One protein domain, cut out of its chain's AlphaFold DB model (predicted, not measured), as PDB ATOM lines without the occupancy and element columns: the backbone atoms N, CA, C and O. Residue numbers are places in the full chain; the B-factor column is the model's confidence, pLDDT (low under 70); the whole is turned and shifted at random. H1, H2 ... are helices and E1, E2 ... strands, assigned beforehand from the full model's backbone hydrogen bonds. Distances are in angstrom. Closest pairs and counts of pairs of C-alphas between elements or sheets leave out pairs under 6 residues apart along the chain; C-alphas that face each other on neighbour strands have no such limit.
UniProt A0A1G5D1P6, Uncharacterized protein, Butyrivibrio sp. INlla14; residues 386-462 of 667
ATOM      1  N   SER A 386     -10.940   6.261  24.209       83.44
ATOM      2  CA  SER A 386     -11.420   7.278  25.156       83.44
ATOM      3  C   SER A 386     -11.637   8.649  24.502       83.44
ATOM      4  O   SER A 386     -12.353   9.498  25.037       83.44
ATOM      5  N   CYS A 387     -11.058   8.865  23.317       88.44
ATOM      6  CA  CYS A 387     -11.165  10.112  22.564       88.44
ATOM      7  C   CYS A 387     -12.460  10.223  21.746       88.44
ATOM      8  O   CYS A 387     -12.752  11.301  21.214       88.44
ATOM      9  N   TYR A 388     -13.237   9.141  21.649       89.06
ATOM     10  CA  TYR A 388     -14.461   9.070  20.861       89.06
ATOM     11  C   TYR A 388     -15.690   8.919  21.757       89.06
ATOM     12  O   TYR A 388     -15.680   8.217  22.764       89.06
ATOM     13  N   ARG A 389     -16.788   9.558  21.354       90.56
ATOM     14  CA  ARG A 389     -18.118   9.341  21.922       90.56
ATOM     15  C   ARG A 389     -19.031   8.769  20.855       90.56
ATOM     16  O   ARG A 389     -19.095   9.287  19.741       90.56
ATOM     17  N   THR A 390     -19.789   7.752  21.227       89.12
ATOM     18  CA  THR A 390     -20.842   7.196  20.383       89.12
ATOM     19  C   THR A 390     -21.989   8.194  20.238       89.12
ATOM     20  O   THR A 390     -22.524   8.688  21.231       89.12
ATOM     21  N   SER A 391     -22.368   8.495  18.998       88.56
ATOM     22  CA  SER A 391     -23.535   9.304  18.651       88.56
ATOM     23  C   SER A 391     -24.430   8.518  17.706       88.56
ATOM     24  O   SER A 391     -23.954   7.953  16.724       88.56
ATOM     25  N   ILE A 392     -25.732   8.528  17.968       91.00
ATOM     26  CA  ILE A 392     -26.727   7.901  17.098       91.00
ATOM     27  C   ILE A 392     -27.269   8.965  16.142       91.00
ATOM     28  O   ILE A 392     -27.493  10.110  16.534       91.00
ATOM     29  N   SER A 393     -27.453   8.600  14.878       93.31
ATOM     30  CA  SER A 393     -28.157   9.422  13.891       93.31
ATOM     31  C   SER A 393     -29.111   8.556  13.084       93.31
ATOM     32  O   SER A 393     -28.878   7.361  12.929       93.31
ATOM     33  N   TYR A 394     -30.162   9.158  12.548       93.38
ATOM     34  CA  TYR A 394     -31.189   8.467  11.780       93.38
ATOM     35  C   TYR A 394     -31.242   9.038  10.368       93.38
ATOM     36  O   TYR A 394     -31.353  10.252  10.221       93.38
ATOM     37  N   SER A 395     -31.185   8.192   9.341       94.38
ATOM     38  CA  SER A 395     -31.394   8.595   7.943       94.38
ATOM     39  C   SER A 395     -32.778   8.166   7.474       94.38
ATOM     40  O   SER A 395     -33.167   7.030   7.745       94.38
ATOM     41  N   TYR A 396     -33.501   9.019   6.759       94.88
ATOM     42  CA  TYR A 396     -34.874   8.753   6.319       94.88
ATOM     43  C   TYR A 396     -35.199   9.518   5.039       94.88
ATOM     44  O   TYR A 396     -34.552  10.517   4.735       94.88
ATOM     45  N   TYR A 397     -36.204   9.056   4.303       94.06
ATOM     46  CA  TYR A 397     -36.705   9.729   3.109       94.06
ATOM     47  C   TYR A 397     -37.935  10.569   3.442       94.06
ATOM     48  O   TYR A 397     -38.793  10.134   4.206       94.06
ATOM     49  N   THR A 398     -38.027  11.783   2.905       93.94
ATOM     50  CA  THR A 398     -39.207  12.640   3.087       93.94
ATOM     51  C   THR A 398     -39.452  13.541   1.880       93.94
ATOM     52  O   THR A 398     -38.538  13.864   1.117       93.94
ATOM     53  N   LYS A 399     -40.714  13.948   1.716       93.19
ATOM     54  CA  LYS A 399     -41.178  14.952   0.742       93.19
ATOM     55  C   LYS A 399     -41.500  16.298   1.403       93.19
ATOM     56  O   LYS A 399     -41.938  17.226   0.724       93.19
ATOM     57  N   GLN A 400     -41.371  16.396   2.728       91.88
ATOM     58  CA  GLN A 400     -41.770  17.590   3.463       91.88
ATOM     59  C   GLN A 400     -40.860  18.776   3.160       91.88
ATOM     60  O   GLN A 400     -39.640  18.658   3.136       91.88
ATOM     61  N   GLU A 401     -41.475  19.948   2.994       90.00
ATOM     62  CA  GLU A 401     -40.784  21.213   2.711       90.00
ATOM     63  C   GLU A 401     -39.919  21.191   1.442       90.00
ATOM     64  O   GLU A 401     -39.071  22.070   1.253       90.00
ATOM     65  N   THR A 402     -40.176  20.226   0.556       92.06
ATOM     66  CA  THR A 402     -39.621  20.181  -0.789       92.06
ATOM     67  C   THR A 402     -40.519  20.950  -1.752       92.06
ATOM     68  O   THR A 402     -41.736  20.754  -1.780       92.06
ATOM     69  N   TYR A 403     -39.929  21.808  -2.578       93.19
ATOM     70  CA  TYR A 403     -40.647  22.586  -3.581       93.19
ATOM     71  C   TYR A 403     -39.928  22.559  -4.929       93.19
ATOM     72  O   TYR A 403     -38.711  22.399  -5.008       93.19
ATOM     73  N   VAL A 404     -40.707  22.677  -6.004       93.75
ATOM     74  CA  VAL A 404     -40.196  22.696  -7.377       93.75
ATOM     75  C   VAL A 404     -39.640  24.083  -7.687       93.75
ATOM     76  O   VAL A 404     -40.353  25.076  -7.563       93.75
ATOM     77  N   GLN A 405     -38.390  24.140  -8.137       90.56
ATOM     78  CA  GLN A 405     -37.737  25.355  -8.624       90.56
ATOM     79  C   GLN A 405     -38.092  25.614 -10.091       90.56
ATOM     80  O   GLN A 405     -38.720  26.614 -10.433       90.56
ATOM     81  N   HIS A 406     -37.711  24.694 -10.977       90.94
ATOM     82  CA  HIS A 406     -38.011  24.780 -12.403       90.94
ATOM     83  C   HIS A 406     -38.054  23.390 -13.043       90.94
ATOM     84  O   HIS A 406     -37.534  22.409 -12.503       90.94
ATOM     85  N   TRP A 407     -38.667  23.312 -14.223       94.00
ATOM     86  CA  TRP A 407     -38.543  22.148 -15.097       94.00
ATOM     87  C   TRP A 407     -37.080  21.990 -15.529       94.00
ATOM     88  O   TRP A 407     -36.442  22.977 -15.908       94.00
ATOM     89  N   ALA A 408     -36.533  20.779 -15.410       91.44
ATOM     90  CA  ALA A 408     -35.134  20.501 -15.726       91.44
ATOM     91  C   ALA A 408     -34.993  19.867 -17.116       91.44
ATOM     92  O   ALA A 408     -34.302  20.414 -17.975       91.44
ATOM     93  N   ARG A 409     -35.646  18.719 -17.334       92.56
ATOM     94  CA  ARG A 409     -35.649  17.978 -18.604       92.56
ATOM     95  C   ARG A 409     -36.785  16.961 -18.632       92.56
ATOM     96  O   ARG A 409     -37.346  16.644 -17.589       92.56
ATOM     97  N   ASP A 410     -37.038  16.380 -19.796       91.81
ATOM     98  CA  ASP A 410     -37.854  15.172 -19.914       91.81
ATOM     99  C   ASP A 410     -36.941  13.958 -20.123       91.81
ATOM    100  O   ASP A 410     -36.025  13.992 -20.948       91.81
ATOM    101  N   GLU A 411     -37.183  12.883 -19.375       87.88
ATOM    102  CA  GLU A 411     -36.402  11.646 -19.437       87.88
ATOM    103  C   GLU A 411     -37.358  10.444 -19.431       87.88
ATOM    104  O   GLU A 411     -38.224  10.326 -18.568       87.88
ATOM    105  N   ASN A 412     -37.256   9.572 -20.442       84.50
ATOM    106  CA  ASN A 412     -38.110   8.384 -20.615       84.50
ATOM    107  C   ASN A 412     -39.632   8.655 -20.559       84.50
ATOM    108  O   ASN A 412     -40.400   7.811 -20.107       84.50
ATOM    109  N   GLY A 413     -40.079   9.824 -21.030       85.94
ATOM    110  CA  GLY A 413     -41.499  10.208 -21.026       85.94
ATOM    111  C   GLY A 413     -42.006  10.779 -19.697       85.94
ATOM    112  O   GLY A 413     -43.198  11.057 -19.577       85.94
ATOM    113  N   HIS A 414     -41.117  10.995 -18.724       86.69
ATOM    114  CA  HIS A 414     -41.424  11.643 -17.453       86.69
ATOM    115  C   HIS A 414     -40.745  13.013 -17.365       86.69
ATOM    116  O   HIS A 414     -39.578  13.164 -17.725       86.69
ATOM    117  N   ALA A 415     -41.477  14.007 -16.861       89.50
ATOM    118  CA  ALA A 415     -40.919  15.321 -16.572       89.50
ATOM    119  C   ALA A 415     -40.071  15.254 -15.294       89.50
ATOM    120  O   ALA A 415     -40.564  14.865 -14.232       89.50
ATOM    121  N   ILE A 416     -38.802  15.644 -15.405       92.94
ATOM    122  CA  ILE A 416     -37.869  15.783 -14.290       92.94
ATOM    123  C   ILE A 416     -37.856  17.245 -13.856       92.94
ATOM    124  O   ILE A 416     -37.612  18.159 -14.654       92.94
ATOM    125  N   PHE A 417     -38.091  17.465 -12.568       93.88
ATOM    126  CA  PHE A 417     -38.083  18.787 -11.959       93.88
ATOM    127  C   PHE A 417     -36.873  18.942 -11.055       93.88
ATOM    128  O   PHE A 417     -36.433  17.988 -10.410       93.88
ATOM    129  N   ARG A 418     -36.356  20.169 -10.981       94.00
ATOM    130  CA  ARG A 418     -35.402  20.529  -9.939       94.00
ATOM    131  C   ARG A 418     -36.165  20.868  -8.668       94.00
ATOM    132  O   ARG A 418     -36.970  21.796  -8.666       94.00
ATOM    133  N   TYR A 419     -35.890  20.127  -7.610       94.69
ATOM    134  CA  TYR A 419     -36.435  20.320  -6.278       94.69
ATOM    135  C   TYR A 419     -35.415  20.995  -5.362       94.69
ATOM    136  O   TYR A 419     -34.199  20.870  -5.546       94.69
ATOM    137  N   GLU A 420     -35.928  21.701  -4.361       94.12
ATOM    138  CA  GLU A 420     -35.159  22.208  -3.231       94.12
ATOM    139  C   GLU A 420     -35.922  21.944  -1.931       94.12
ATOM    140  O   GLU A 420     -37.131  22.169  -1.865       94.12
ATOM    141  N   CYS A 421     -35.231  21.457  -0.899       93.12
ATOM    142  CA  CYS A 421     -35.801  21.282   0.435       93.12
ATOM    143  C   CYS A 421     -35.387  22.429   1.357       93.12
ATOM    144  O   CYS A 421     -34.202  22.716   1.516       93.12
ATOM    145  N   ARG A 422     -36.352  23.062   2.029       91.19
ATOM    146  CA  ARG A 422     -36.072  24.178   2.949       91.19
ATOM    147  C   ARG A 422     -35.417  23.744   4.268       91.19
ATOM    148  O   ARG A 422     -34.759  24.572   4.890       91.19
ATOM    149  N   ASN A 423     -35.592  22.490   4.688       89.56
ATOM    150  CA  ASN A 423     -35.046  21.977   5.949       89.56
ATOM    151  C   ASN A 423     -33.582  21.558   5.831       89.56
ATOM    152  O   ASN A 423     -32.739  21.988   6.610       89.56
ATOM    153  N   CYS A 424     -33.280  20.699   4.856       89.69
ATOM    154  CA  CYS A 424     -31.931  20.169   4.672       89.69
ATOM    155  C   CYS A 424     -31.121  20.943   3.620       89.69
ATOM    156  O   CYS A 424     -29.946  20.643   3.421       89.69
ATOM    157  N   HIS A 425     -31.738  21.921   2.942       90.50
ATOM    158  CA  HIS A 425     -31.136  22.725   1.873       90.50
ATOM    159  C   HIS A 425     -30.596  21.903   0.694       90.50
ATOM    160  O   HIS A 425     -29.764  22.382  -0.079       90.50
ATOM    161  N   SER A 426     -31.065  20.662   0.537       89.81
ATOM    162  CA  SER A 426     -30.701  19.833  -0.607       89.81
ATOM    163  C   SER A 426     -31.380  20.356  -1.872       89.81
ATOM    164  O   SER A 426     -32.549  20.744  -1.848       89.81
ATOM    165  N   SER A 427     -30.641  20.356  -2.983       92.31
ATOM    166  CA  SER A 427     -31.192  20.573  -4.318       92.31
ATOM    167  C   SER A 427     -30.870  19.374  -5.193       92.31
ATOM    168  O   SER A 427     -29.713  18.962  -5.288       92.31
ATOM    169  N   PHE A 428     -31.897  18.818  -5.824       93.62
ATOM    170  CA  PHE A 428     -31.804  17.583  -6.596       93.62
ATOM    171  C   PHE A 428     -32.797  17.599  -7.759       93.62
ATOM    172  O   PHE A 428     -33.739  18.387  -7.778       93.62
ATOM    173  N   GLU A 429     -32.566  16.751  -8.755       93.56
ATOM    174  CA  GLU A 429     -33.453  16.587  -9.906       93.56
ATOM    175  C   GLU A 429     -34.105  15.213  -9.833       93.56
ATOM    176  O   GLU A 429     -33.409  14.202  -9.750       93.56
ATOM    177  N   SER A 430     -35.434  15.173  -9.830       91.25
ATOM    178  CA  SER A 430     -36.191  13.930  -9.694       91.25
ATOM    179  C   SER A 430     -37.579  14.075 -10.323       91.25
ATOM    180  O   SER A 430     -38.015  15.175 -10.680       91.25
ATOM    181  N   THR A 431     -38.272  12.953 -10.496       90.94
ATOM    182  CA  THR A 431     -39.700  12.933 -10.834       90.94
ATOM    183  C   THR A 431     -40.565  13.350  -9.642       90.94
ATOM    184  O   THR A 431     -41.660  13.877  -9.842       90.94
ATOM    185  N   ASP A 432     -40.076  13.182  -8.410       90.00
ATOM    186  CA  ASP A 432     -40.758  13.597  -7.185       90.00
ATOM    187  C   ASP A 432     -39.833  14.298  -6.176       90.00
ATOM    188  O   ASP A 432     -38.614  14.319  -6.322       90.00
ATOM    189  N   GLY A 433     -40.430  14.926  -5.163       90.12
ATOM    190  CA  GLY A 433     -39.699  15.671  -4.136       90.12
ATOM    191  C   GLY A 433     -39.138  14.821  -2.991       90.12
ATOM    192  O   GLY A 433     -38.821  15.393  -1.943       90.12
ATOM    193  N   GLU A 434     -39.083  13.489  -3.125       93.06
ATOM    194  CA  GLU A 434     -38.531  12.627  -2.078       93.06
ATOM    195  C   GLU A 434     -37.010  12.722  -2.055       93.06
ATOM    196  O   GLU A 434     -36.345  12.636  -3.086       93.06
ATOM    197  N   HIS A 435     -36.446  12.890  -0.866       92.94
ATOM    198  CA  HIS A 435     -35.002  12.940  -0.693       92.94
ATOM    199  C   HIS A 435     -34.584  12.458   0.686       92.94
ATOM    200  O   HIS A 435     -35.396  12.361   1.606       92.94
ATOM    201  N   LEU A 436     -33.293  12.148   0.803       93.00
ATOM    202  CA  LEU A 436     -32.684  11.673   2.032       93.00
ATOM    203  C   LEU A 436     -32.390  12.844   2.978       93.00
ATOM    204  O   LEU A 436     -31.695  13.793   2.613       93.00
ATOM    205  N   GLU A 437     -32.855  12.725   4.215       93.94
ATOM    206  CA  GLU A 437     -32.536  13.620   5.321       93.94
ATOM    207  C   GLU A 437     -31.938  12.847   6.507       93.94
ATOM    208  O   GLU A 437     -32.060  11.623   6.617       93.94
ATOM    209  N   TYR A 438     -31.291  13.585   7.415       92.19
ATOM    210  CA  TYR A 438     -30.697  13.052   8.638       92.19
ATOM    211  C   TYR A 438     -31.285  13.735   9.874       92.19
ATOM    212  O   TYR A 438     -31.557  14.935   9.870       92.19
ATOM    213  N   ALA A 439     -31.468  12.973  10.949       92.19
ATOM    214  CA  ALA A 439     -31.950  13.459  12.235       92.19
ATOM    215  C   ALA A 439     -31.085  12.945  13.386       92.19
ATOM    216  O   ALA A 439     -30.528  11.849  13.342       92.19
ATOM    217  N   SER A 440     -31.015  13.745  14.448       89.62
ATOM    218  CA  SER A 440     -30.312  13.387  15.688       89.62
ATOM    219  C   SER A 440     -31.139  12.482  16.604       89.62
ATOM    220  O   SER A 440     -30.596  11.825  17.487       89.62
ATOM    221  N   THR A 441     -32.457  12.433  16.396       91.19
ATOM    222  CA  THR A 441     -33.377  11.599  17.168       91.19
ATOM    223  C   THR A 441     -34.406  10.940  16.261       91.19
ATOM    224  O   THR A 441     -34.789  11.487  15.223       91.19
ATOM    225  N   TYR A 442     -34.897   9.777  16.684       90.44
ATOM    226  CA  TYR A 442     -35.952   9.058  15.975       90.44
ATOM    227  C   TYR A 442     -37.238   9.896  15.850       90.44
ATOM    228  O   TYR A 442     -37.866   9.945  14.793       90.44
ATOM    229  N   ASP A 443     -37.598  10.636  16.904       92.62
ATOM    230  CA  ASP A 443     -38.799  11.477  16.912       92.62
ATOM    231  C   ASP A 443     -38.743  12.618  15.891       92.62
ATOM    232  O   ASP A 443     -39.774  12.986  15.328       92.62
ATOM    233  N   GLN A 444     -37.560  13.182  15.628       91.81
ATOM    234  CA  GLN A 444     -37.390  14.197  14.585       91.81
ATOM    235  C   GLN A 444     -37.660  13.607  13.196       91.81
ATOM    236  O   GLN A 444     -38.423  14.200  12.434       91.81
ATOM    237  N   ALA A 445     -37.116  12.419  12.903       91.62
ATOM    238  CA  ALA A 445     -37.379  11.712  11.647       91.62
ATOM    239  C   ALA A 445     -38.878  11.419  11.469       91.62
ATOM    240  O   ALA A 445     -39.447  11.657  10.405       91.62
ATOM    241  N   ARG A 446     -39.558  10.993  12.543       92.44
ATOM    242  CA  ARG A 446     -41.001  10.722  12.516       92.44
ATOM    243  C   ARG A 446     -41.849  11.980  12.316       92.44
ATOM    244  O   ARG A 446     -42.826  11.940  11.577       92.44
ATOM    245  N   ARG A 447     -41.499  13.103  12.955       92.81
ATOM    246  CA  ARG A 447     -42.223  14.381  12.783       92.81
ATOM    247  C   ARG A 447     -42.143  14.913  11.353       92.81
ATOM    248  O   ARG A 447     -43.065  15.602  10.928       92.81
ATOM    249  N   ARG A 448     -41.076  14.569  10.633       91.62
ATOM    250  CA  ARG A 448     -40.889  14.908   9.218       91.62
ATOM    251  C   ARG A 448     -41.520  13.905   8.252       91.62
ATOM    252  O   ARG A 448     -41.230  13.959   7.061       91.62
ATOM    253  N   ASP A 449     -42.380  13.013   8.752       91.19
ATOM    254  CA  ASP A 449     -43.020  11.946   7.970       91.19
ATOM    255  C   ASP A 449     -41.991  11.067   7.239       91.19
ATOM    256  O   ASP A 449     -42.143  10.706   6.075       91.19
ATOM    257  N   GLY A 450     -40.877  10.791   7.926       89.00
ATOM    258  CA  GLY A 450     -39.762  10.042   7.373       89.00
ATOM    259  C   GLY A 450     -40.117   8.582   7.100       89.00
ATOM    260  O   GLY A 450     -40.491   7.842   8.012       89.00
ATOM    261  N   THR A 451     -39.927   8.146   5.859       91.12
ATOM    262  CA  THR A 451     -40.047   6.750   5.432       91.12
ATOM    263  C   THR A 451     -38.665   6.087   5.404       91.12
ATOM    264  O   THR A 451     -37.629   6.747   5.299       91.12
ATOM    265  N   GLY A 452     -38.614   4.760   5.566       90.94
ATOM    266  CA  GLY A 452     -37.352   4.009   5.493       90.94
ATOM    267  C   GLY A 452     -36.289   4.428   6.521       90.94
ATOM    268  O   GLY A 452     -35.104   4.428   6.190       90.94
ATOM    269  N   ILE A 453     -36.698   4.802   7.741       93.06
ATOM    270  CA  ILE A 453     -35.799   5.279   8.805       93.06
ATOM    271  C   ILE A 453     -34.760   4.198   9.154       93.06
ATOM    272  O   ILE A 453     -35.121   3.104   9.586       93.06
ATOM    273  N   LYS A 454     -33.471   4.520   9.012       93.06
ATOM    274  CA  LYS A 454     -32.333   3.668   9.396       93.06
ATOM    275  C   LYS A 454     -31.504   4.336  10.483       93.06
ATOM    276  O   LYS A 454     -31.227   5.530  10.395       93.06
ATOM    277  N   GLU A 455     -31.097   3.559  11.478       94.25
ATOM    278  CA  GLU A 455     -30.206   3.996  12.552       94.25
ATOM    279  C   GLU A 455     -28.736   3.812  12.153       94.25
ATOM    280  O   GLU A 455     -28.362   2.780  11.598       94.25
ATOM    281  N   HIS A 456     -27.906   4.807  12.462       89.69
ATOM    282  CA  HIS A 456     -26.459   4.787  12.268       89.69
ATOM    283  C   HIS A 456     -25.760   5.112  13.582       89.69
ATOM    284  O   HIS A 456     -26.023   6.152  14.195       89.69
ATOM    285  N   VAL A 457     -24.837   4.241  13.982       89.44
ATOM    286  CA  VAL A 457     -23.974   4.430  15.149       89.44
ATOM    287  C   VAL A 457     -22.659   5.037  14.675       89.44
ATOM    288  O   VAL A 457     -21.863   4.375  14.014       89.44
ATOM    289  N   ASN A 458     -22.427   6.301  15.011       87.25
ATOM    290  CA  ASN A 458     -21.227   7.033  14.621       87.25
ATOM    291  C   ASN A 458     -20.295   7.217  15.819       87.25
ATOM    292  O   ASN A 458     -20.743   7.529  16.924       87.25
ATOM    293  N   GLN A 459     -18.988   7.107  15.595       87.69
ATOM    294  CA  GLN A 459     -17.987   7.550  16.563       87.69
ATOM    295  C   GLN A 459     -17.599   8.994  16.263       87.69
ATOM    296  O   GLN A 459     -17.054   9.305  15.208       87.69
ATOM    297  N   VAL A 460     -17.895   9.886  17.203       87.44
ATOM    298  CA  VAL A 460     -17.565  11.306  17.091       87.44
ATOM    299  C   VAL A 460     -16.359  11.583  17.966       87.44
ATOM    300  O   VAL A 460     -16.385  11.311  19.167       87.44
ATOM    301  N   LEU A 461     -15.307  12.143  17.373       87.81
ATOM    302  CA  LEU A 461     -14.144  12.597  18.121       87.81
ATOM    303  C   LEU A 461     -14.570  13.719  19.083       87.81
ATOM    304  O   LEU A 461     -15.010  14.784  18.651       87.81
ATOM    305  N   VAL A 462     -14.454  13.471  20.387       88.00
ATOM    306  CA  VAL A 462     -14.738  14.455  21.449       88.00
ATOM    307  C   VAL A 462     -13.468  15.030  22.063       88.00
ATOM    308  O   VAL A 462     -13.523  16.006  22.812       88.00
TER     309      VAL A 462
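This is residues 386 to 462 of the 667 residues of an uncharacterized protein of Butyrivibrio sp. INlla14 (UniProt A0A1G5D1P6). Two strongly twisted three-stranded sheets stand end to end in a rod: E1 and E6 pair as a long ribbon at one end, with E5 beside the later part of E1 and short helix H1 over one face, while the meander E2 E3 E4, each strand the antiparallel neighbour of the one before, makes the other end. The printed part has 77 residues with six named strands and one named helix, in the order E1 E2 E3 E4 E5 H1 E6, mostly strand. Both sheets, E5 E1 E6 and E2 E3 E4, are antiparallel. The whole is loose, with a radius of gyration of the C-alphas of 15.7 A, spanning 54 by 23 by 22 A.

Find C-alpha 388 at (-14.461, 9.070, 20.861); from there E1 runs 30.7 A to residue 398. E2, residues 402 to 411, bends by 81 degrees at residue 406. Next come E3, residues 414 to 421, E4, 427 to 430, E5, 435 to 439, and H1, 442 to 447. E6, residues 451 to 461, runs 29.4 A to C-alpha 461 at (-14.144, 12.597, 18.121).

Look at N 389 and O 460, 2.8 A apart, where E1 pairs with E6, and at N 437 and O 396, 2.8 A, where it pairs with E5. H1 is on this sheet, height 8.2 A, over E1, its closest C-alphas there Tyr 394 and Tyr 442, 6.4 A apart. E5, H1 and E6 form a split strand-helix-strand unit, two same-way strands with E1 between them, its crossover right-handed. Every O i to N i+4 pair of H1 is within hydrogen-bond range. In hairpin E2 and E3, N 405 and O 418 are 2.8 A apart; in hairpin E3 and E4, N 419 and O 428, 2.8 A. E4 and E5 are only just apart, closest C-alphas 8.2 A.

The farthest C-alphas, Ser 386 and Gly 413, are 55.2 A apart. The six links are tight, the printed part has no cut, and no printed residue is under 70 in pLDDT.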